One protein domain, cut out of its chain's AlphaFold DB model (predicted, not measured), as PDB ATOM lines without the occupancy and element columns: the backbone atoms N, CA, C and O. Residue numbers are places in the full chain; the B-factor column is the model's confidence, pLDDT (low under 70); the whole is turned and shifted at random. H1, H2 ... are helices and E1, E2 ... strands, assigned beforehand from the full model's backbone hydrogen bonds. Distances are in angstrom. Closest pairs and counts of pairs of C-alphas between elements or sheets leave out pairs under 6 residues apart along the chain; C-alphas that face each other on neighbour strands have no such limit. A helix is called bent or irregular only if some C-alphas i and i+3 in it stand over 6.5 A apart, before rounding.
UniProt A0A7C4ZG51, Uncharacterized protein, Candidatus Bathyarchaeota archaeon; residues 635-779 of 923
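What this domain is: This is residues 635 to 779 of the 923 residues of an uncharacterized protein of Candidatus Bathyarchaeota archaeon (UniProt A0A7C4ZG51). Two lobes sit end to end in an elongated body: one is a group of helices with H1 between H2 and H5, the other a small three-stranded sheet, E3 E5 E4, with H6 packed on it and H7 and H8 at its margins. The hairpin E1 E2 lies in the middle, with H6 reaching from it to the sheet, while residues 676 to 681 stick out from the helical lobe. The printed part has 145 residues, with eight named helices and five named strands in the order H1 H2 H3 E1 E2 H4 H5 H6 E3 H7 H8 E4 E5 along the chain; it is mostly helix, and both sheets are antiparallel. It is compact, with a radius of gyration of the C-alphas of 16.3 A and spans of 53 by 30 by 22 A.

Where its parts are: The larger sheet holds E3, residues 736 to 738, E5, residues 775 to 778, and E4, residues 767 to 770; E5 ends at C-alpha 778 (252.566, 215.573, 89.393). H6, residues 719 to 734, is 22.3 A long; H7, residues 739 to 750, 15.3 A; H8, residues 756 to 766, 15.4 A. E1, residues 690 to 694, measures 12.3 A, and E2 covers 697 to 700. H1, residues 635 to 651, begins at C-alpha 635 (236.464, 248.433, 85.162) and is 23.6 A long; H2, residues 658 to 672, is 20.8 A. H3 covers 682 to 688, H4 702 to 705 and H5 707 to 714. H1 is irregular, with C-alphas 644 and 647 7.6 A apart and a kink of 56 degrees near residue 645; H2 is irregular at 663 to 666, 7.2 A, and H7 only just so at 744 to 747, 6.7 A.

How they stand to each other: In the sheet, N 737 and O 776 are 2.9 A apart, and N 768 and O 777 are 2.7 A apart, both within hydrogen-bond range. E3, H7 H8, E4 form a split strand-helix-strand unit, two strands running the same way with E5 between them, and its crossover is right-handed. H6 is on the sheet and runs across the strands, at 83 degrees to E5 on the local plane; its closest C-alphas to E5 are Gly 731 and Phe 778, 5.0 A. H7 and H8 only graze the sheet. H6 touches H8 at a steep tilt of 38 degrees, the same way, closest at the C-alphas of Thr 724 and Ile 762, 6.4 A. The closest C-alphas of H6 and E1 are Cys 730 and Leu 693, 5.1 A. In the hairpin E1 and E2, N 691 and O 699 are 2.8 A apart, within hydrogen-bond range. H4 is close to H5 but not clearly touching, with the C-alphas of Arg 702 and Tyr 710 closest, 5.8 A. H5 touches H1 at a shallow tilt of 25 degrees, the same way, closest at Val 713 and Lys 646, C-alphas 5.3 A apart. H1 and H2, a helical hairpin, touch at a steep tilt of 44 degrees, opposite ways; the closest C-alphas are Leu 641 and Phe 665, 6.0 A. H3 only just touches H2, with 3 pairs of C-alphas within 8 A, the closest Lys 683 and Trp 658, 6.9 A. Every O i to N i+4 pair is within hydrogen-bond range in H3, H6 and H8, but 11 of 13 in H1, 7 of 11 in H2, 3 of 4 in H5 and 4 of 8 in H7; H4 is too short for such a pair.

The domain as a whole: The C-alphas farthest apart are those of Lys 671 and Ile 772, 54.8 A. The printed part has no cut and no long link. Its mean pLDDT is 80.4; residues 670, 677 to 680, 744 to 745 and 749 to 754 are under 70.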
ATOM      1  N   ARG A 635     237.262 248.938  84.041       84.88
ATOM      2  CA  ARG A 635     236.464 248.433  85.162       84.88
ATOM      3  C   ARG A 635     235.000 248.212  84.782       84.88
ATOM      4  O   ARG A 635     234.425 247.200  85.179       84.88
ATOM      5  N   GLU A 636     234.397 249.122  84.023       87.06
ATOM      6  CA  GLU A 636     233.016 248.972  83.543       87.06
ATOM      7  C   GLU A 636     232.897 247.796  82.577       87.06
ATOM      8  O   GLU A 636     232.005 246.955  82.728       87.06
ATOM      9  N   PHE A 637     233.836 247.696  81.635       88.75
ATOM     10  CA  PHE A 637     233.899 246.603  80.677       88.75
ATOM     11  C   PHE A 637     234.052 245.246  81.376       88.75
ATOM     12  O   PHE A 637     233.226 244.354  81.169       88.75
ATOM     13  N   LEU A 638     235.049 245.099  82.260       88.38
ATOM     14  CA  LEU A 638     235.250 243.874  83.041       88.38
ATOM     15  C   LEU A 638     234.030 243.557  83.906       88.38
ATOM     16  O   LEU A 638     233.623 242.401  83.993       88.38
ATOM     17  N   GLY A 639     233.406 244.568  84.512       89.25
ATOM     18  CA  GLY A 639     232.202 244.390  85.317       89.25
ATOM     19  C   GLY A 639     231.034 243.808  84.524       89.25
ATOM     20  O   GLY A 639     230.359 242.893  85.000       89.25
ATOM     21  N   LEU A 640     230.795 244.301  83.310       89.69
ATOM     22  CA  LEU A 640     229.749 243.791  82.422       89.69
ATOM     23  C   LEU A 640     230.088 242.393  81.885       89.69
ATOM     24  O   LEU A 640     229.237 241.500  81.898       89.69
ATOM     25  N   LEU A 641     231.340 242.186  81.479       89.69
ATOM     26  CA  LEU A 641     231.823 240.922  80.936       89.69
ATOM     27  C   LEU A 641     231.762 239.791  81.966       89.69
ATOM     28  O   LEU A 641     231.159 238.749  81.715       89.69
ATOM     29  N   LEU A 642     232.313 240.010  83.160       89.62
ATOM     30  CA  LEU A 642     232.334 239.015  84.232       89.62
ATOM     31  C   LEU A 642     230.924 238.680  84.730       89.62
ATOM     32  O   LEU A 642     230.660 237.528  85.080       89.62
ATOM     33  N   LYS A 643     229.983 239.638  84.705       89.50
ATOM     34  CA  LYS A 643     228.558 239.357  84.958       89.50
ATOM     35  C   LYS A 643     227.989 238.371  83.937       89.50
ATOM     36  O   LYS A 643     227.266 237.462  84.345       89.50
ATOM     37  N   LYS A 644     228.327 238.525  82.649       87.81
ATOM     38  CA  LYS A 644     227.871 237.632  81.571       87.81
ATOM     39  C   LYS A 644     228.530 236.248  81.657       87.81
ATOM     40  O   LYS A 644     227.829 235.242  81.627       87.81
ATOM     41  N   MET A 645     229.844 236.187  81.883       89.88
ATOM     42  CA  MET A 645     230.612 234.931  81.957       89.88
ATOM     43  C   MET A 645     230.382 234.127  83.251       89.88
ATOM     44  O   MET A 645     230.731 232.949  83.329       89.88
ATOM     45  N   LYS A 646     229.799 234.738  84.289       88.38
ATOM     46  CA  LYS A 646     229.715 234.192  85.654       88.38
ATOM     47  C   LYS A 646     229.278 232.728  85.737       88.38
ATOM     48  O   LYS A 646     229.892 231.954  86.467       88.38
ATOM     49  N   GLN A 647     228.200 232.348  85.052       85.00
ATOM     50  CA  GLN A 647     227.661 230.984  85.145       85.00
ATOM     51  C   GLN A 647     228.628 229.949  84.567       85.00
ATOM     52  O   GLN A 647     228.812 228.881  85.149       85.00
ATOM     53  N   GLU A 648     229.269 230.285  83.454       85.88
ATOM     54  CA  GLU A 648     230.205 229.410  82.763       85.88
ATOM     55  C   GLU A 648     231.514 229.257  83.535       85.88
ATOM     56  O   GLU A 648     231.989 228.136  83.718       85.88
ATOM     57  N   ILE A 649     232.023 230.350  84.107       86.81
ATOM     58  CA  ILE A 649     233.195 230.309  84.986       86.81
ATOM     59  C   ILE A 649     232.909 229.427  86.210       86.81
ATOM     60  O   ILE A 649     233.729 228.585  86.575       86.81
ATOM     61  N   VAL A 650     231.726 229.548  86.824       85.62
ATOM     62  CA  VAL A 650     231.325 228.688  87.952       85.62
ATOM     63  C   VAL A 650     231.214 227.221  87.524       85.62
ATOM     64  O   VAL A 650     231.741 226.347  88.218       85.62
ATOM     65  N   ARG A 651     230.595 226.938  86.368       83.00
ATOM     66  CA  ARG A 651     230.488 225.585  85.792       83.00
ATOM     67  C   ARG A 651     231.865 224.961  85.555       83.00
ATOM     68  O   ARG A 651     232.085 223.808  85.923       83.00
ATOM     69  N   ASN A 652     232.807 225.745  85.036       82.19
ATOM     70  CA  ASN A 652     234.179 225.326  84.751       82.19
ATOM     71  C   ASN A 652     235.101 225.410  85.978       82.19
ATOM     72  O   ASN A 652     236.320 225.280  85.859       82.19
ATOM     73  N   ARG A 653     234.530 225.587  87.179       83.31
ATOM     74  CA  ARG A 653     235.249 225.673  88.461       83.31
ATOM     75  C   ARG A 653     236.355 226.734  88.466       83.31
ATOM     76  O   ARG A 653     237.379 226.543  89.113       83.31
ATOM     77  N   GLY A 654     236.128 227.842  87.768       82.12
ATOM     78  CA  GLY A 654     236.955 229.045  87.795       82.12
ATOM     79  C   GLY A 654     237.964 229.165  86.660       82.12
ATOM     80  O   GLY A 654     238.623 230.199  86.564       82.12
ATOM     81  N   ILE A 655     238.081 228.132  85.823       88.19
ATOM     82  CA  ILE A 655     239.008 228.107  84.692       88.19
ATOM     83  C   ILE A 655     238.398 228.855  83.512       88.19
ATOM     84  O   ILE A 655     237.234 228.634  83.170       88.19
ATOM     85  N   VAL A 656     239.210 229.709  82.900       88.81
ATOM     86  CA  VAL A 656     238.873 230.491  81.710       88.81
ATOM     87  C   VAL A 656     239.958 230.331  80.660       88.81
ATOM     88  O   VAL A 656     241.112 230.070  80.986       88.81
ATOM     89  N   ASP A 657     239.604 230.521  79.404       87.88
ATOM     90  CA  ASP A 657     240.525 230.572  78.275       87.88
ATOM     91  C   ASP A 657     240.106 231.702  77.325       87.88
ATOM     92  O   ASP A 657     239.134 232.427  77.574       87.88
ATOM     93  N   TRP A 658     240.903 231.901  76.276       82.19
ATOM     94  CA  TRP A 658     240.640 232.944  75.290       82.19
ATOM     95  C   TRP A 658     239.331 232.696  74.535       82.19
ATOM     96  O   TRP A 658     238.575 233.641  74.352       82.19
ATOM     97  N   GLU A 659     239.018 231.446  74.191       76.19
ATOM     98  CA  GLU A 659     237.778 231.079  73.495       76.19
ATOM     99  C   GLU A 659     236.541 231.485  74.307       76.19
ATOM    100  O   GLU A 659     235.633 232.141  73.793       76.19
ATOM    101  N   MET A 660     236.532 231.187  75.612       81.44
ATOM    102  CA  MET A 660     235.459 231.611  76.505       81.44
ATOM    103  C   MET A 660     235.373 233.137  76.591       81.44
ATOM    104  O   MET A 660     234.279 233.693  76.563       81.44
ATOM    105  N   PHE A 661     236.500 233.842  76.703       83.38
ATOM    106  CA  PHE A 661     236.492 235.306  76.727       83.38
ATOM    107  C   PHE A 661     235.914 235.874  75.418       83.38
ATOM    108  O   PHE A 661     234.988 236.692  75.461       83.38
ATOM    109  N   GLN A 662     236.402 235.383  74.275       75.06
ATOM    110  CA  GLN A 662     235.997 235.741  72.911       75.06
ATOM    111  C   GLN A 662     234.517 235.500  72.639       75.06
ATOM    112  O   GLN A 662     233.886 236.312  71.966       75.06
ATOM    113  N   ALA A 663     233.929 234.460  73.229       72.19
ATOM    114  CA  ALA A 663     232.503 234.185  73.099       72.19
ATOM    115  C   ALA A 663     231.606 235.265  73.737       72.19
ATOM    116  O   ALA A 663     230.475 235.475  73.295       72.19
ATOM    117  N   HIS A 664     232.076 235.968  74.776       81.12
ATOM    118  CA  HIS A 664     231.221 236.856  75.579       81.12
ATOM    119  C   HIS A 664     231.492 238.343  75.378       81.12
ATOM    120  O   HIS A 664     230.554 239.146  75.430       81.12
ATOM    121  N   PHE A 665     232.746 238.733  75.163       81.56
ATOM    122  CA  PHE A 665     233.129 240.141  75.146       81.56
ATOM    123  C   PHE A 665     232.571 240.969  73.975       81.56
ATOM    124  O   PHE A 665     232.198 242.120  74.229       81.56
ATOM    125  N   PRO A 666     232.409 240.440  72.740       74.69
ATOM    126  CA  PRO A 666     231.868 241.224  71.631       74.69
ATOM    127  C   PRO A 666     230.464 241.749  71.932       74.69
ATOM    128  O   PRO A 666     230.145 242.889  71.619       74.69
ATOM    129  N   ALA A 667     229.643 240.971  72.646       73.19
ATOM    130  CA  ALA A 667     228.311 241.406  73.061       73.19
ATOM    131  C   ALA A 667     228.341 242.603  74.027       73.19
ATOM    132  O   ALA A 667     227.418 243.418  74.022       73.19
ATOM    133  N   ILE A 668     229.381 242.716  74.863       82.25
ATOM    134  CA  ILE A 668     229.561 243.867  75.753       82.25
ATOM    135  C   ILE A 668     229.923 245.101  74.932       82.25
ATOM    136  O   ILE A 668     229.274 246.131  75.097       82.25
ATOM    137  N   VAL A 669     230.882 244.965  74.011       75.38
ATOM    138  CA  VAL A 669     231.318 246.054  73.122       75.38
ATOM    139  C   VAL A 669     230.153 246.585  72.297       75.38
ATOM    140  O   VAL A 669     229.862 247.780  72.308       75.38
ATOM    141  N   LEU A 670     229.417 245.676  71.660       68.50
ATOM    142  CA  LEU A 670     228.253 246.014  70.854       68.50
ATOM    143  C   LEU A 670     227.160 246.672  71.686       68.50
ATOM    144  O   LEU A 670     226.556 247.633  71.240       68.50
ATOM    145  N   LYS A 671     226.861 246.203  72.899       73.06
ATOM    146  CA  LYS A 671     225.731 246.753  73.661       73.06
ATOM    147  C   LYS A 671     226.067 248.042  74.407       73.06
ATOM    148  O   LYS A 671     225.212 248.919  74.518       73.06
ATOM    149  N   HIS A 672     227.275 248.138  74.948       74.44
ATOM    150  CA  HIS A 672     227.629 249.137  75.953       74.44
ATOM    151  C   HIS A 672     228.733 250.098  75.506       74.44
ATOM    152  O   HIS A 672     228.878 251.144  76.130       74.44
ATOM    153  N   GLY A 673     229.439 249.795  74.415       72.06
ATOM    154  CA  GLY A 673     230.525 250.617  73.892       72.06
ATOM    155  C   GLY A 673     231.893 249.950  73.998       72.06
ATOM    156  O   GLY A 673     232.074 248.958  74.702       72.06
ATOM    157  N   ASP A 674     232.852 250.493  73.257       72.69
ATOM    158  CA  ASP A 674     234.202 249.942  73.124       72.69
ATOM    159  C   ASP A 674     235.090 250.288  74.332       72.69
ATOM    160  O   ASP A 674     234.910 251.329  74.970       72.69
ATOM    161  N   LEU A 675     236.054 249.415  74.634       74.94
ATOM    162  CA  LEU A 675     237.112 249.661  75.612       74.94
ATOM    163  C   LEU A 675     238.308 250.388  74.970       74.94
ATOM    164  O   LEU A 675     238.912 251.277  75.583       74.94
ATOM    165  N   PHE A 676     238.652 250.036  73.729       71.75
ATOM    166  CA  PHE A 676     239.794 250.593  73.006       71.75
ATOM    167  C   PHE A 676     239.325 251.559  71.913       71.75
ATOM    168  O   PHE A 676     238.216 251.463  71.409       71.75
ATOM    169  N   SER A 677     240.145 252.567  71.594       50.44
ATOM    170  CA  SER A 677     239.866 253.493  70.483       50.44
ATOM    171  C   SER A 677     240.569 253.087  69.187       50.44
ATOM    172  O   SER A 677     240.048 253.415  68.135       50.44
ATOM    173  N   ASP A 678     241.684 252.348  69.279       50.50
ATOM    174  CA  ASP A 678     242.472 251.793  68.167       50.50
ATOM    175  C   ASP A 678     243.268 250.548  68.624       50.50
ATOM    176  O   ASP A 678     243.523 250.401  69.823       50.50
ATOM    177  N   THR A 679     243.635 249.697  67.644       43.16
ATOM    178  CA  THR A 679     244.649 248.600  67.526       43.16
ATOM    179  C   THR A 679     245.073 247.721  68.719       43.16
ATOM    180  O   THR A 679     245.844 246.782  68.519       43.16
ATOM    181  N   LYS A 680     244.594 247.930  69.947       56.94
ATOM    182  CA  LYS A 680     244.923 247.073  71.095       56.94
ATOM    183  C   LYS A 680     244.110 245.781  71.054       56.94
ATOM    184  O   LYS A 680     242.882 245.811  71.024       56.94
ATOM    185  N   SER A 681     244.804 244.645  71.086       71.44
ATOM    186  CA  SER A 681     244.170 243.329  71.059       71.44
ATOM    187  C   SER A 681     243.444 243.035  72.374       71.44
ATOM    188  O   SER A 681     244.028 243.100  73.459       71.44
ATOM    189  N   TYR A 682     242.181 242.614  72.286       79.62
ATOM    190  CA  TYR A 682     241.447 242.080  73.436       79.62
ATOM    191  C   TYR A 682     242.082 240.806  73.996       79.62
ATOM    192  O   TYR A 682     241.897 240.505  75.176       79.62
ATOM    193  N   LYS A 683     242.865 240.088  73.184       79.75
ATOM    194  CA  LYS A 683     243.653 238.934  73.619       79.75
ATOM    195  C   LYS A 683     244.786 239.354  74.549       79.75
ATOM    196  O   LYS A 683     244.948 238.755  75.609       79.75
ATOM    197  N   ASP A 684     245.496 240.430  74.214       82.38
ATOM    198  CA  ASP A 684     246.533 241.000  75.082       82.38
ATOM    199  C   ASP A 684     245.925 241.550  76.373       82.38
ATOM    200  O   ASP A 684     246.452 241.312  77.460       82.38
ATOM    201  N   PHE A 685     244.768 242.215  76.275       86.19
ATOM    202  CA  PHE A 685     244.015 242.646  77.451       86.19
ATOM    203  C   PHE A 685     243.635 241.456  78.335       86.19
ATOM    204  O   PHE A 685     243.961 241.461  79.523       86.19
ATOM    205  N   PHE A 686     243.032 240.408  77.763       88.88
ATOM    206  CA  PHE A 686     242.702 239.171  78.467       88.88
ATOM    207  C   PHE A 686     243.936 238.575  79.151       88.88
ATOM    208  O   PHE A 686     243.887 238.273  80.343       88.88
ATOM    209  N   TYR A 687     245.065 238.460  78.450       87.75
ATOM    210  CA  TYR A 687     246.314 237.952  79.018       87.75
ATOM    211  C   TYR A 687     246.887 238.849  80.120       87.75
ATOM    212  O   TYR A 687     247.469 238.322  81.065       87.75
ATOM    213  N   SER A 688     246.677 240.166  80.050       88.31
ATOM    214  CA  SER A 688     247.117 241.127  81.070       88.31
ATOM    215  C   SER A 688     246.321 241.042  82.379       88.31
ATOM    216  O   SER A 688     246.867 241.332  83.446       88.31
ATOM    217  N   VAL A 689     245.056 240.606  82.313       89.31
ATOM    218  CA  VAL A 689     244.144 240.485  83.466       89.31
ATOM    219  C   VAL A 689     243.966 239.038  83.937       89.31
ATOM    220  O   VAL A 689     243.116 238.760  84.783       89.31
ATOM    221  N   THR A 690     244.753 238.098  83.403       89.38
ATOM    222  CA  THR A 690     244.676 236.670  83.744       89.38
ATOM    223  C   THR A 690     246.045 236.023  83.931       89.38
ATOM    224  O   THR A 690     247.040 236.409  83.323       89.38
ATOM    225  N   ILE A 691     246.088 234.957  84.726       85.00
ATOM    226  CA  ILE A 691     247.296 234.183  85.035       85.00
ATOM    227  C   ILE A 691     247.262 232.859  84.261       85.00
ATOM    228  O   ILE A 691     246.241 232.168  84.322       85.00
ATOM    229  N   PRO A 692     248.341 232.476  83.553       83.69
ATOM    230  CA  PRO A 692     248.420 231.188  82.866       83.69
ATOM    231  C   PRO A 692     248.550 230.017  83.850       83.69
ATOM    232  O   PRO A 692     249.274 230.118  84.837       83.69
ATOM    233  N   LEU A 693     247.880 228.899  83.550       80.38
ATOM    234  CA  LEU A 693     248.021 227.628  84.272       80.38
ATOM    235  C   LEU A 693     248.786 226.597  83.426       80.38
ATOM    236  O   LEU A 693     249.908 226.220  83.756       80.38
ATOM    237  N   ALA A 694     248.185 226.160  82.314       78.00
ATOM    238  CA  ALA A 694     248.798 225.289  81.312       78.00
ATOM    239  C   ALA A 694     248.016 225.353  79.991       78.00
ATOM    240  O   ALA A 694     246.787 225.455  80.001       78.00
ATOM    241  N   GLY A 695     248.717 225.271  78.854       78.94
ATOM    242  CA  GLY A 695     248.101 225.473  77.538       78.94
ATOM    243  C   GLY A 695     247.356 226.814  77.477       78.94
ATOM    244  O   GLY A 695     247.897 227.842  77.881       78.94
ATOM    245  N   ASN A 696     246.093 226.785  77.042       77.69
ATOM    246  CA  ASN A 696     245.220 227.965  76.986       77.69
ATOM    247  C   ASN A 696     244.458 228.242  78.294       77.69
ATOM    248  O   ASN A 696     243.774 229.261  78.387       77.69
ATOM    249  N   ALA A 697     244.563 227.367  79.301       83.75
ATOM    250  CA  ALA A 697     243.819 227.491  80.548       83.75
ATOM    251  C   ALA A 697     244.438 228.546  81.476       83.75
ATOM    252  O   ALA A 697     245.641 228.539  81.756       83.75
ATOM    253  N   ARG A 698     243.589 229.438  81.984       90.19
ATOM    254  CA  ARG A 698     243.938 230.599  82.807       90.19
ATOM    255  C   ARG A 698     242.909 230.814  83.922       90.19
ATOM    256  O   ARG A 698     241.875 230.146  83.989       90.19
ATOM    257  N   ILE A 699     243.194 231.773  84.796       88.75
ATOM    258  CA  ILE A 699     242.277 232.318  85.814       88.75
ATOM    259  C   ILE A 699     242.388 233.843  85.827       88.75
ATOM    260  O   ILE A 699     243.450 234.372  85.497       88.75
ATOM    261  N   PHE A 700     241.336 234.563  86.217       88.50
ATOM    262  CA  PHE A 700     241.437 236.016  86.370       88.50
ATOM    263  C   PHE A 700     242.353 236.402  87.530       88.50
ATOM    264  O   PHE A 700     242.292 235.819  88.612       88.50
ATOM    265  N   ASP A 701     243.195 237.404  87.288       86.31
ATOM    266  CA  ASP A 701     244.126 237.929  88.274       86.31
ATOM    267  C   ASP A 701     243.399 238.902  89.205       86.31
ATOM    268  O   ASP A 701     243.015 240.004  88.804       86.31
ATOM    269  N   ARG A 702     243.216 238.483  90.461       84.88
ATOM    270  CA  ARG A 702     242.558 239.257  91.522       84.88
ATOM    271  C   ARG A 702     243.151 240.657  91.687       84.88
ATOM    272  O   ARG A 702     242.389 241.600  91.888       84.88
ATOM    273  N   ASP A 703     244.469 240.797  91.558       83.06
ATOM    274  CA  ASP A 703     245.156 242.081  91.738       83.06
ATOM    275  C   ASP A 703     244.906 243.030  90.557       83.06
ATOM    276  O   ASP A 703     244.994 244.247  90.702       83.06
ATOM    277  N   LYS A 704     244.566 242.481  89.382       86.25
ATOM    278  CA  LYS A 704     244.269 243.249  88.165       86.25
ATOM    279  C   LYS A 704     242.793 243.604  88.041       86.25
ATOM    280  O   LYS A 704     242.479 244.735  87.689       86.25
ATOM    281  N   ILE A 705     241.890 242.664  88.327       87.81
ATOM    282  CA  ILE A 705     240.441 242.896  88.185       87.81
ATOM    283  C   ILE A 705     239.797 243.503  89.441       87.81
ATOM    284  O   ILE A 705     238.687 244.030  89.371       87.81
ATOM    285  N   GLY A 706     240.478 243.445  90.586       86.50
ATOM    286  CA  GLY A 706     239.996 243.955  91.867       86.50
ATOM    287  C   GLY A 706     239.095 242.980  92.638       86.50
ATOM    288  O   GLY A 706     238.453 242.088  92.079       86.50
ATOM    289  N   GLU A 707     239.028 243.177  93.961       85.25
ATOM    290  CA  GLU A 707     238.338 242.278  94.901       85.25
ATOM    291  C   GLU A 707     236.856 242.084  94.577       85.25
ATOM    292  O   GLU A 707     236.347 240.967  94.594       85.25
ATOM    293  N   GLU A 708     236.161 243.178  94.287       88.31
ATOM    294  CA  GLU A 708     234.718 243.186  94.059       88.31
ATOM    295  C   GLU A 708     234.330 242.302  92.862       88.31
ATOM    296  O   GLU A 708     233.466 241.427  92.970       88.31
ATOM    297  N   LEU A 709     235.021 242.483  91.732       87.88
ATOM    298  CA  LEU A 709     234.796 241.714  90.509       87.88
ATOM    299  C   LEU A 709     235.255 240.261  90.659       87.88
ATOM    300  O   LEU A 709     234.589 239.348  90.164       87.88
ATOM    301  N   TYR A 710     236.345 240.029  91.394       86.94
ATOM    302  CA  TYR A 710     236.800 238.681  91.711       86.94
ATOM    303  C   TYR A 710     235.752 237.921  92.538       86.94
ATOM    304  O   TYR A 710     235.361 236.809  92.175       86.94
ATOM    305  N   GLN A 711     235.210 238.528  93.601       85.38
ATOM    306  CA  GLN A 711     234.172 237.915  94.440       85.38
ATOM    307  C   GLN A 711     232.866 237.668  93.684       85.38
ATOM    308  O   GLN A 711     232.207 236.648  93.905       85.38
ATOM    309  N   LEU A 712     232.502 238.554  92.753       84.38
ATOM    310  CA  LEU A 712     231.307 238.395  91.928       84.38
ATOM    311  C   LEU A 712     231.276 237.042  91.198       84.38
ATOM    312  O   LEU A 712     230.197 236.452  91.059       84.38
ATOM    313  N   VAL A 713     232.433 236.572  90.734       81.75
ATOM    314  CA  VAL A 713     232.581 235.353  89.930       81.75
ATOM    315  C   VAL A 713     233.040 234.173  90.783       81.75
ATOM    316  O   VAL A 713     232.373 233.136  90.814       81.75
ATOM    317  N   TYR A 714     234.140 234.337  91.517       84.44
ATOM    318  CA  TYR A 714     234.791 233.258  92.258       84.44
ATOM    319  C   TYR A 714     234.179 233.011  93.640       84.44
ATOM    320  O   TYR A 714     234.338 231.918  94.176       84.44
ATOM    321  N   GLY A 715     233.396 233.945  94.193       81.06
ATOM    322  CA  GLY A 715     232.753 233.781  95.504       81.06
ATOM    323  C   GLY A 715     231.730 232.636  95.573       81.06
ATOM    324  O   GLY A 715     231.390 232.173  96.658       81.06
ATOM    325  N   LYS A 716     231.250 232.139  94.423       81.56
ATOM    326  CA  LYS A 716     230.357 230.966  94.334       81.56
ATOM    327  C   LYS A 716     231.096 229.636  94.146       81.56
ATOM    328  O   LYS A 716     230.455 228.590  94.073       81.56
ATOM    329  N   ILE A 717     232.422 229.661  94.041       83.19
ATOM    330  CA  ILE A 717     233.251 228.481  93.808       83.19
ATOM    331  C   ILE A 717     233.933 228.134  95.125       83.19
ATOM    332  O   ILE A 717     234.552 228.983  95.757       83.19
ATOM    333  N   SER A 718     233.834 226.873  95.554       84.56
ATOM    334  CA  SER A 718     234.552 226.434  96.752       84.56
ATOM    335  C   SER A 718     236.057 226.660  96.556       84.56
ATOM    336  O   SER A 718     236.611 226.116  95.593       84.56
ATOM    337  N   PRO A 719     236.746 227.363  97.475       81.19
ATOM    338  CA  PRO A 719     238.185 227.586  97.370       81.19
ATOM    339  C   PRO A 719     238.999 226.302  97.204       81.19
ATOM    340  O   PRO A 719     239.931 226.223  96.406       81.19
ATOM    341  N   LYS A 720     238.575 225.236  97.892       81.38
ATOM    342  CA  LYS A 720     239.165 223.900  97.770       81.38
ATOM    343  C   LYS A 720     239.011 223.338  96.352       81.38
ATOM    344  O   LYS A 720     239.945 222.730  95.833       81.38
ATOM    345  N   ALA A 721     237.843 223.513  95.734       81.19
ATOM    346  CA  ALA A 721     237.549 222.996  94.398       81.19
ATOM    347  C   ALA A 721     238.307 223.759  93.303       81.19
ATOM    348  O   ALA A 721     238.862 223.115  92.412       81.19
ATOM    349  N   LEU A 722     238.371 225.092  93.409       83.00
ATOM    350  CA  LEU A 722     239.156 225.953  92.520       83.00
ATOM    351  C   LEU A 722     240.638 225.568  92.568       83.00
ATOM    352  O   LEU A 722     241.225 225.226  91.542       83.00
ATOM    353  N   LEU A 723     241.207 225.531  93.779       84.25
ATOM    354  CA  LEU A 723     242.614 225.210  94.000       84.25
ATOM    355  C   LEU A 723     242.966 223.813  93.474       84.25
ATOM    356  O   LEU A 723     243.955 223.653  92.770       84.25
ATOM    357  N   THR A 724     242.131 222.809  93.761       84.75
ATOM    358  CA  THR A 724     242.350 221.434  93.279       84.75
ATOM    359  C   THR A 724     242.338 221.377  91.753       84.75
ATOM    360  O   THR A 724     243.217 220.758  91.157       84.75
ATOM    361  N   ARG A 725     241.361 222.024  91.102       83.88
ATOM    362  CA  ARG A 725     241.214 221.971  89.643       83.88
ATOM    363  C   ARG A 725     242.377 222.648  88.931       83.88
ATOM    364  O   ARG A 725     242.954 222.045  88.034       83.88
ATOM    365  N   ALA A 726     242.725 223.864  89.326       82.19
ATOM    366  CA  ALA A 726     243.781 224.605  88.653       82.19
ATOM    367  C   ALA A 726     245.172 223.996  88.904       82.19
ATOM    368  O   ALA A 726     245.933 223.855  87.953       82.19
ATOM    369  N   LEU A 727     245.460 223.485  90.109       84.75
ATOM    370  CA  LEU A 727     246.695 222.726  90.356       84.75
ATOM    371  C   LEU A 727     246.764 221.421  89.552       84.75
ATOM    372  O   LEU A 727     247.840 221.033  89.109       84.75
ATOM    373  N   THR A 728     245.628 220.754  89.336       84.75
ATOM    374  CA  THR A 728     245.564 219.567  88.466       84.75
ATOM    375  C   THR A 728     245.959 219.927  87.034       84.75
ATOM    376  O   THR A 728     246.801 219.251  86.460       84.75
ATOM    377  N   ILE A 729     245.418 221.024  86.493       81.19
ATOM    378  CA  ILE A 729     245.731 221.501  85.135       81.19
ATOM    379  C   ILE A 729     247.215 221.868  85.004       81.19
ATOM    380  O   ILE A 729     247.863 221.433  84.054       81.19
ATOM    381  N   CYS A 730     247.774 222.611  85.968       82.44
ATOM    382  CA  CYS A 730     249.207 222.923  85.972       82.44
ATOM    383  C   CYS A 730     250.055 221.642  85.980       82.44
ATOM    384  O   CYS A 730     251.019 221.531  85.229       82.44
ATOM    385  N   GLY A 731     249.685 220.666  86.814       82.62
ATOM    386  CA  GLY A 731     250.410 219.404  86.939       82.62
ATOM    387  C   GLY A 731     250.329 218.514  85.699       82.62
ATOM    388  O   GLY A 731     251.341 217.945  85.298       82.62
ATOM    389  N   GLU A 732     249.161 218.423  85.061       79.69
ATOM    390  CA  GLU A 732     248.972 217.689  83.801       79.69
ATOM    391  C   GLU A 732     249.791 218.302  82.656       79.69
ATOM    392  O   GLU A 732     250.372 217.566  81.858       79.69
ATOM    393  N   GLY A 733     249.858 219.635  82.590       76.19
ATOM    394  CA  GLY A 733     250.539 220.344  81.508       76.19
ATOM    395  C   GLY A 733     252.053 220.467  81.669       76.19
ATOM    396  O   GLY A 733     252.776 220.292  80.695       76.19
ATOM    397  N   GLN A 734     252.544 220.763  82.876       76.19
ATOM    398  CA  GLN A 734     253.969 221.035  83.099       76.19
ATOM    399  C   GLN A 734     254.743 219.814  83.621       76.19
ATOM    400  O   GLN A 734     255.962 219.797  83.500       76.19
ATOM    401  N   LYS A 735     254.057 218.766  84.120       77.12
ATOM    402  CA  LYS A 735     254.579 217.536  84.773       77.12
ATOM    403  C   LYS A 735     255.474 217.771  86.002       77.12
ATOM    404  O   LYS A 735     255.332 217.059  86.997       77.12
ATOM    405  N   GLU A 736     256.332 218.780  85.957       85.88
ATOM    406  CA  GLU A 736     257.223 219.273  86.993       85.88
ATOM    407  C   GLU A 736     257.076 220.799  87.107       85.88
ATOM    408  O   GLU A 736     257.147 221.504  86.106       85.88
ATOM    409  N   ILE A 737     256.876 221.323  88.318       83.56
ATOM    410  CA  ILE A 737     256.696 222.764  88.572       83.56
ATOM    411  C   ILE A 737     257.700 223.205  89.635       83.56
ATOM    412  O   ILE A 737     257.759 222.606  90.710       83.56
ATOM    413  N   SER A 738     258.479 224.257  89.381       84.56
ATOM    414  CA  SER A 738     259.435 224.765  90.375       84.56
ATOM    415  C   SER A 738     258.727 225.259  91.644       84.56
ATOM    416  O   SER A 738     257.615 225.793  91.593       84.56
ATOM    417  N   ARG A 739     259.374 225.130  92.809       81.12
ATOM    418  CA  ARG A 739     258.803 225.625  94.070       81.12
ATOM    419  C   ARG A 739     258.534 227.130  94.039       81.12
ATOM    420  O   ARG A 739     257.500 227.565  94.528       81.12
ATOM    421  N   ALA A 740     259.425 227.914  93.433       76.94
ATOM    422  CA  ALA A 740     259.259 229.361  93.310       76.94
ATOM    423  C   ALA A 740     258.022 229.732  92.475       76.94
ATOM    424  O   ALA A 740     257.266 230.620  92.856       76.94
ATOM    425  N   GLU A 741     257.775 229.037  91.365       77.06
ATOM    426  CA  GLU A 741     256.578 229.258  90.549       77.06
ATOM    427  C   GLU A 741     255.298 228.853  91.290       77.06
ATOM    428  O   GLU A 741     254.332 229.620  91.329       77.06
ATOM    429  N   MET A 742     255.320 227.694  91.949       81.06
ATOM    430  CA  MET A 742     254.205 227.209  92.758       81.06
ATOM    431  C   MET A 742     253.866 228.184  93.900       81.06
ATOM    432  O   MET A 742     252.720 228.613  94.032       81.06
ATOM    433  N   ASP A 743     254.864 228.580  94.691       76.81
ATOM    434  CA  ASP A 743     254.680 229.342  95.930       76.81
ATOM    435  C   ASP A 743     254.509 230.849  95.702       76.81
ATOM    436  O   ASP A 743     253.815 231.488  96.490       76.81
ATOM    437  N   LEU A 744     255.108 231.432  94.654       68.19
ATOM    438  CA  LEU A 744     255.098 232.887  94.429       68.19
ATOM    439  C   LEU A 744     254.158 233.336  93.305       68.19
ATOM    440  O   LEU A 744     253.733 234.490  93.307       68.19
ATOM    441  N   LYS A 745     253.819 232.463  92.346       67.69
ATOM    442  CA  LYS A 745     252.974 232.833  91.193       67.69
ATOM    443  C   LYS A 745     251.612 232.146  91.204       67.69
ATOM    444  O   LYS A 745     250.604 232.818  91.000       67.69
ATOM    445  N   ILE A 746     251.579 230.837  91.452       71.25
ATOM    446  CA  ILE A 746     250.360 230.024  91.336       71.25
ATOM    447  C   ILE A 746     249.516 230.132  92.617       71.25
ATOM    448  O   ILE A 746     248.387 230.616  92.590       71.25
ATOM    449  N   LEU A 747     250.061 229.738  93.770       76.62
ATOM    450  CA  LEU A 747     249.305 229.641  95.023       76.62
ATOM    451  C   LEU A 747     248.802 230.983  95.596       76.62
ATOM    452  O   LEU A 747     247.651 231.011  96.046       76.62
ATOM    453  N   PRO A 748     249.578 232.089  95.594       71.56
ATOM    454  CA  PRO A 748     249.138 233.353  96.195       71.56
ATOM    455  C   PRO A 748     247.940 233.974  95.478       71.56
ATOM    456  O   PRO A 748     247.039 234.512  96.119       71.56
ATOM    457  N   LYS A 749     247.910 233.851  94.148       64.00
ATOM    458  CA  LYS A 749     246.863 234.434  93.307       64.00
ATOM    459  C   LYS A 749     245.605 233.570  93.231       64.00
ATOM    460  O   LYS A 749     244.542 234.064  92.872       64.00
ATOM    461  N   MET A 750     245.718 232.290  93.592       67.12
ATOM    462  CA  MET A 750     244.633 231.317  93.482       67.12
ATOM    463  C   MET A 750     243.718 231.220  94.693       67.12
ATOM    464  O   MET A 750     242.598 230.759  94.500       67.12
ATOM    465  N   ASP A 751     244.160 231.619  95.893       59.75
ATOM    466  CA  ASP A 751     243.295 231.963  97.031       59.75
ATOM    467  C   ASP A 751     244.114 232.239  98.311       59.75
ATOM    468  O   ASP A 751     244.614 231.325  98.982       59.75
ATOM    469  N   GLY A 752     244.159 233.505  98.725       56.00
ATOM    470  CA  GLY A 752     244.661 233.916 100.040       56.00
ATOM    471  C   GLY A 752     243.814 233.433 101.233       56.00
ATOM    472  O   GLY A 752     244.156 233.757 102.366       56.00
ATOM    473  N   ARG A 753     242.718 232.686 101.015       58.75
ATOM    474  CA  ARG A 753     241.773 232.226 102.052       58.75
ATOM    475  C   ARG A 753     241.738 230.703 102.272       58.75
ATOM    476  O   ARG A 753     241.057 230.247 103.193       58.75
ATOM    477  N   VAL A 754     242.502 229.896 101.525       69.31
ATOM    478  CA  VAL A 754     242.669 228.463 101.825       69.31
ATOM    479  C   VAL A 754     243.651 228.323 102.981       69.31
ATOM    480  O   VAL A 754     244.806 228.734 102.880       69.31
ATOM    481  N   SER A 755     243.224 227.670 104.066       74.25
ATOM    482  CA  SER A 755     244.114 227.391 105.195       74.25
ATOM    483  C   SER A 755     245.366 226.632 104.740       74.25
ATOM    484  O   SER A 755     245.279 225.686 103.948       74.25
ATOM    485  N   ASN A 756     246.535 226.989 105.285       75.56
ATOM    486  CA  ASN A 756     247.811 226.327 104.969       75.56
ATOM    487  C   ASN A 756     247.721 224.796 105.091       75.56
ATOM    488  O   ASN A 756     248.300 224.066 104.285       75.56
ATOM    489  N   LYS A 757     246.913 224.301 106.037       78.00
ATOM    490  CA  LYS A 757     246.610 222.874 106.213       78.00
ATOM    491  C   LYS A 757     245.945 222.254 104.974       78.00
ATOM    492  O   LYS A 757     246.368 221.195 104.517       78.00
ATOM    493  N   THR A 758     244.941 222.914 104.401       77.69
ATOM    494  CA  THR A 758     244.206 222.433 103.216       77.69
ATOM    495  C   THR A 758     245.051 222.529 101.949       77.69
ATOM    496  O   THR A 758     245.045 221.605 101.136       77.69
ATOM    497  N   ARG A 759     245.829 223.607 101.808       80.69
ATOM    498  CA  ARG A 759     246.767 223.800 100.694       80.69
ATOM    499  C   ARG A 759     247.822 222.695 100.661       80.69
ATOM    500  O   ARG A 759     247.982 222.019  99.649       80.69
ATOM    501  N   THR A 760     248.456 222.447 101.806       81.12
ATOM    502  CA  THR A 760     249.455 221.381 101.969       81.12
ATOM    503  C   THR A 760     248.856 220.008 101.671       81.12
ATOM    504  O   THR A 760     249.495 219.179 101.029       81.12
ATOM    505  N   TYR A 761     247.616 219.763 102.104       82.50
ATOM    506  CA  TYR A 761     246.913 218.515 101.817       82.50
ATOM    507  C   TYR A 761     246.697 218.300 100.311       82.50
ATOM    508  O   TYR A 761     247.039 217.234  99.806       82.50
ATOM    509  N   ILE A 762     246.187 219.305  99.590       83.56
ATOM    510  CA  ILE A 762     245.962 219.215  98.136       83.56
ATOM    511  C   ILE A 762     247.286 219.021  97.389       83.56
ATOM    512  O   ILE A 762     247.373 218.145  96.531       83.56
ATOM    513  N   LEU A 763     248.332 219.775  97.744       83.94
ATOM    514  CA  LEU A 763     249.652 219.630  97.124       83.94
ATOM    515  C   LEU A 763     250.220 218.224  97.329       83.94
ATOM    516  O   LEU A 763     250.685 217.621  96.372       83.94
ATOM    517  N   LYS A 764     250.119 217.652  98.535       83.00
ATOM    518  CA  LYS A 764     250.566 216.271  98.799       83.00
ATOM    519  C   LYS A 764     249.758 215.220  98.032       83.00
ATOM    520  O   LYS A 764     250.304 214.167  97.695       83.00
ATOM    521  N   GLN A 765     248.469 215.484  97.800       83.38
ATOM    522  CA  GLN A 765     247.594 214.608  97.019       83.38
ATOM    523  C   GLN A 765     247.963 214.612  95.536       83.38
ATOM    524  O   GLN A 765     248.005 213.548  94.925       83.38
ATOM    525  N   LEU A 766     248.211 215.793  94.967       82.75
ATOM    526  CA  LEU A 766     248.419 215.966  93.531       82.75
ATOM    527  C   LEU A 766     249.893 215.876  93.116       82.75
ATOM    528  O   LEU A 766     250.160 215.533  91.970       82.75
ATOM    529  N   PHE A 767     250.842 216.148  94.016       85.88
ATOM    530  CA  PHE A 767     252.267 216.258  93.700       85.88
ATOM    531  C   PHE A 767     253.174 215.509  94.696       85.88
ATOM    532  O   PHE A 767     252.840 215.281  95.866       85.88
ATOM    533  N   THR A 768     254.355 215.112  94.222       87.31
ATOM    534  CA  THR A 768     255.534 214.730  95.013       87.31
ATOM    535  C   THR A 768     256.466 215.928  95.036       87.31
ATOM    536  O   THR A 768     256.764 216.467  93.980       87.31
ATOM    537  N   TYR A 769     256.947 216.351  96.199       86.56
ATOM    538  CA  TYR A 769     258.005 217.358  96.245       86.56
ATOM    539  C   TYR A 769     259.368 216.667  96.146       86.56
ATOM    540  O   TYR A 769     259.649 215.779  96.951       86.56
ATOM    541  N   ASP A 770     260.172 217.066  95.166       83.75
ATOM    542  CA  ASP A 770     261.575 216.695  95.017       83.75
ATOM    543  C   ASP A 770     262.446 217.777  95.689       83.75
ATOM    544  O   ASP A 770     262.563 218.890  95.162       83.75
ATOM    545  N   PRO A 771     263.035 217.486  96.865       76.25
ATOM    546  CA  PRO A 771     263.850 218.442  97.603       76.25
ATOM    547  C   PRO A 771     265.212 218.709  96.954       76.25
ATOM    548  O   PRO A 771     265.788 219.755  97.237       76.25
ATOM    549  N   ILE A 772     265.714 217.815  96.093       74.94
ATOM    550  CA  ILE A 772     267.008 217.978  95.412       74.94
ATOM    551  C   ILE A 772     266.838 218.930  94.223       74.94
ATOM    552  O   ILE A 772     267.597 219.883  94.077       74.94
ATOM    553  N   GLY A 773     265.798 218.718  93.412       73.75
ATOM    554  CA  GLY A 773     265.462 219.585  92.278       73.75
ATOM    555  C   GLY A 773     264.653 220.842  92.632       73.75
ATOM    556  O   GLY A 773     264.351 221.632  91.739       73.75
ATOM    557  N   ASN A 774     264.264 221.024  93.902       85.00
ATOM    558  CA  ASN A 774     263.395 222.106  94.393       85.00
ATOM    559  C   ASN A 774     262.104 222.279  93.555       85.00
ATOM    560  O   ASN A 774     261.707 223.395  93.190       85.00
ATOM    561  N   LYS A 775     261.450 221.156  93.221       86.50
ATOM    562  CA  LYS A 775     260.314 221.091  92.282       86.50
ATOM    563  C   LYS A 775     259.208 220.132  92.740       86.50
ATOM    564  O   LYS A 775     259.442 219.198  93.497       86.50
ATOM    565  N   TYR A 776     257.984 220.365  92.279       86.94
ATOM    566  CA  TYR A 776     256.804 219.526  92.491       86.94
ATOM    567  C   TYR A 776     256.524 218.672  91.247       86.94
ATOM    568  O   TYR A 776     256.313 219.216  90.172       86.94
ATOM    569  N   ILE A 777     256.465 217.347  91.396       84.25
ATOM    570  CA  ILE A 777     256.219 216.354  90.335       84.25
ATOM    571  C   ILE A 777     254.782 215.834  90.437       84.25
ATOM    572  O   ILE A 777     254.375 215.353  91.494       84.25
ATOM    573  N   PHE A 778     253.993 215.916  89.370       86.00
ATOM    574  CA  PHE A 778     252.566 215.573  89.393       86.00
ATOM    575  C   PHE A 778     252.292 214.052  89.466       86.00
ATOM    576  O   PHE A 778     252.936 213.262  88.783       86.00
ATOM    577  N   LYS A 779     251.309 213.631  90.284       75.75
ATOM    578  CA  LYS A 779     250.980 212.219  90.593       75.75
ATOM    579  C   LYS A 779     249.704 211.671  89.925       75.75
ATOM    580  O   LYS A 779     249.514 210.457  89.918       75.75
TER     581      LYS A 779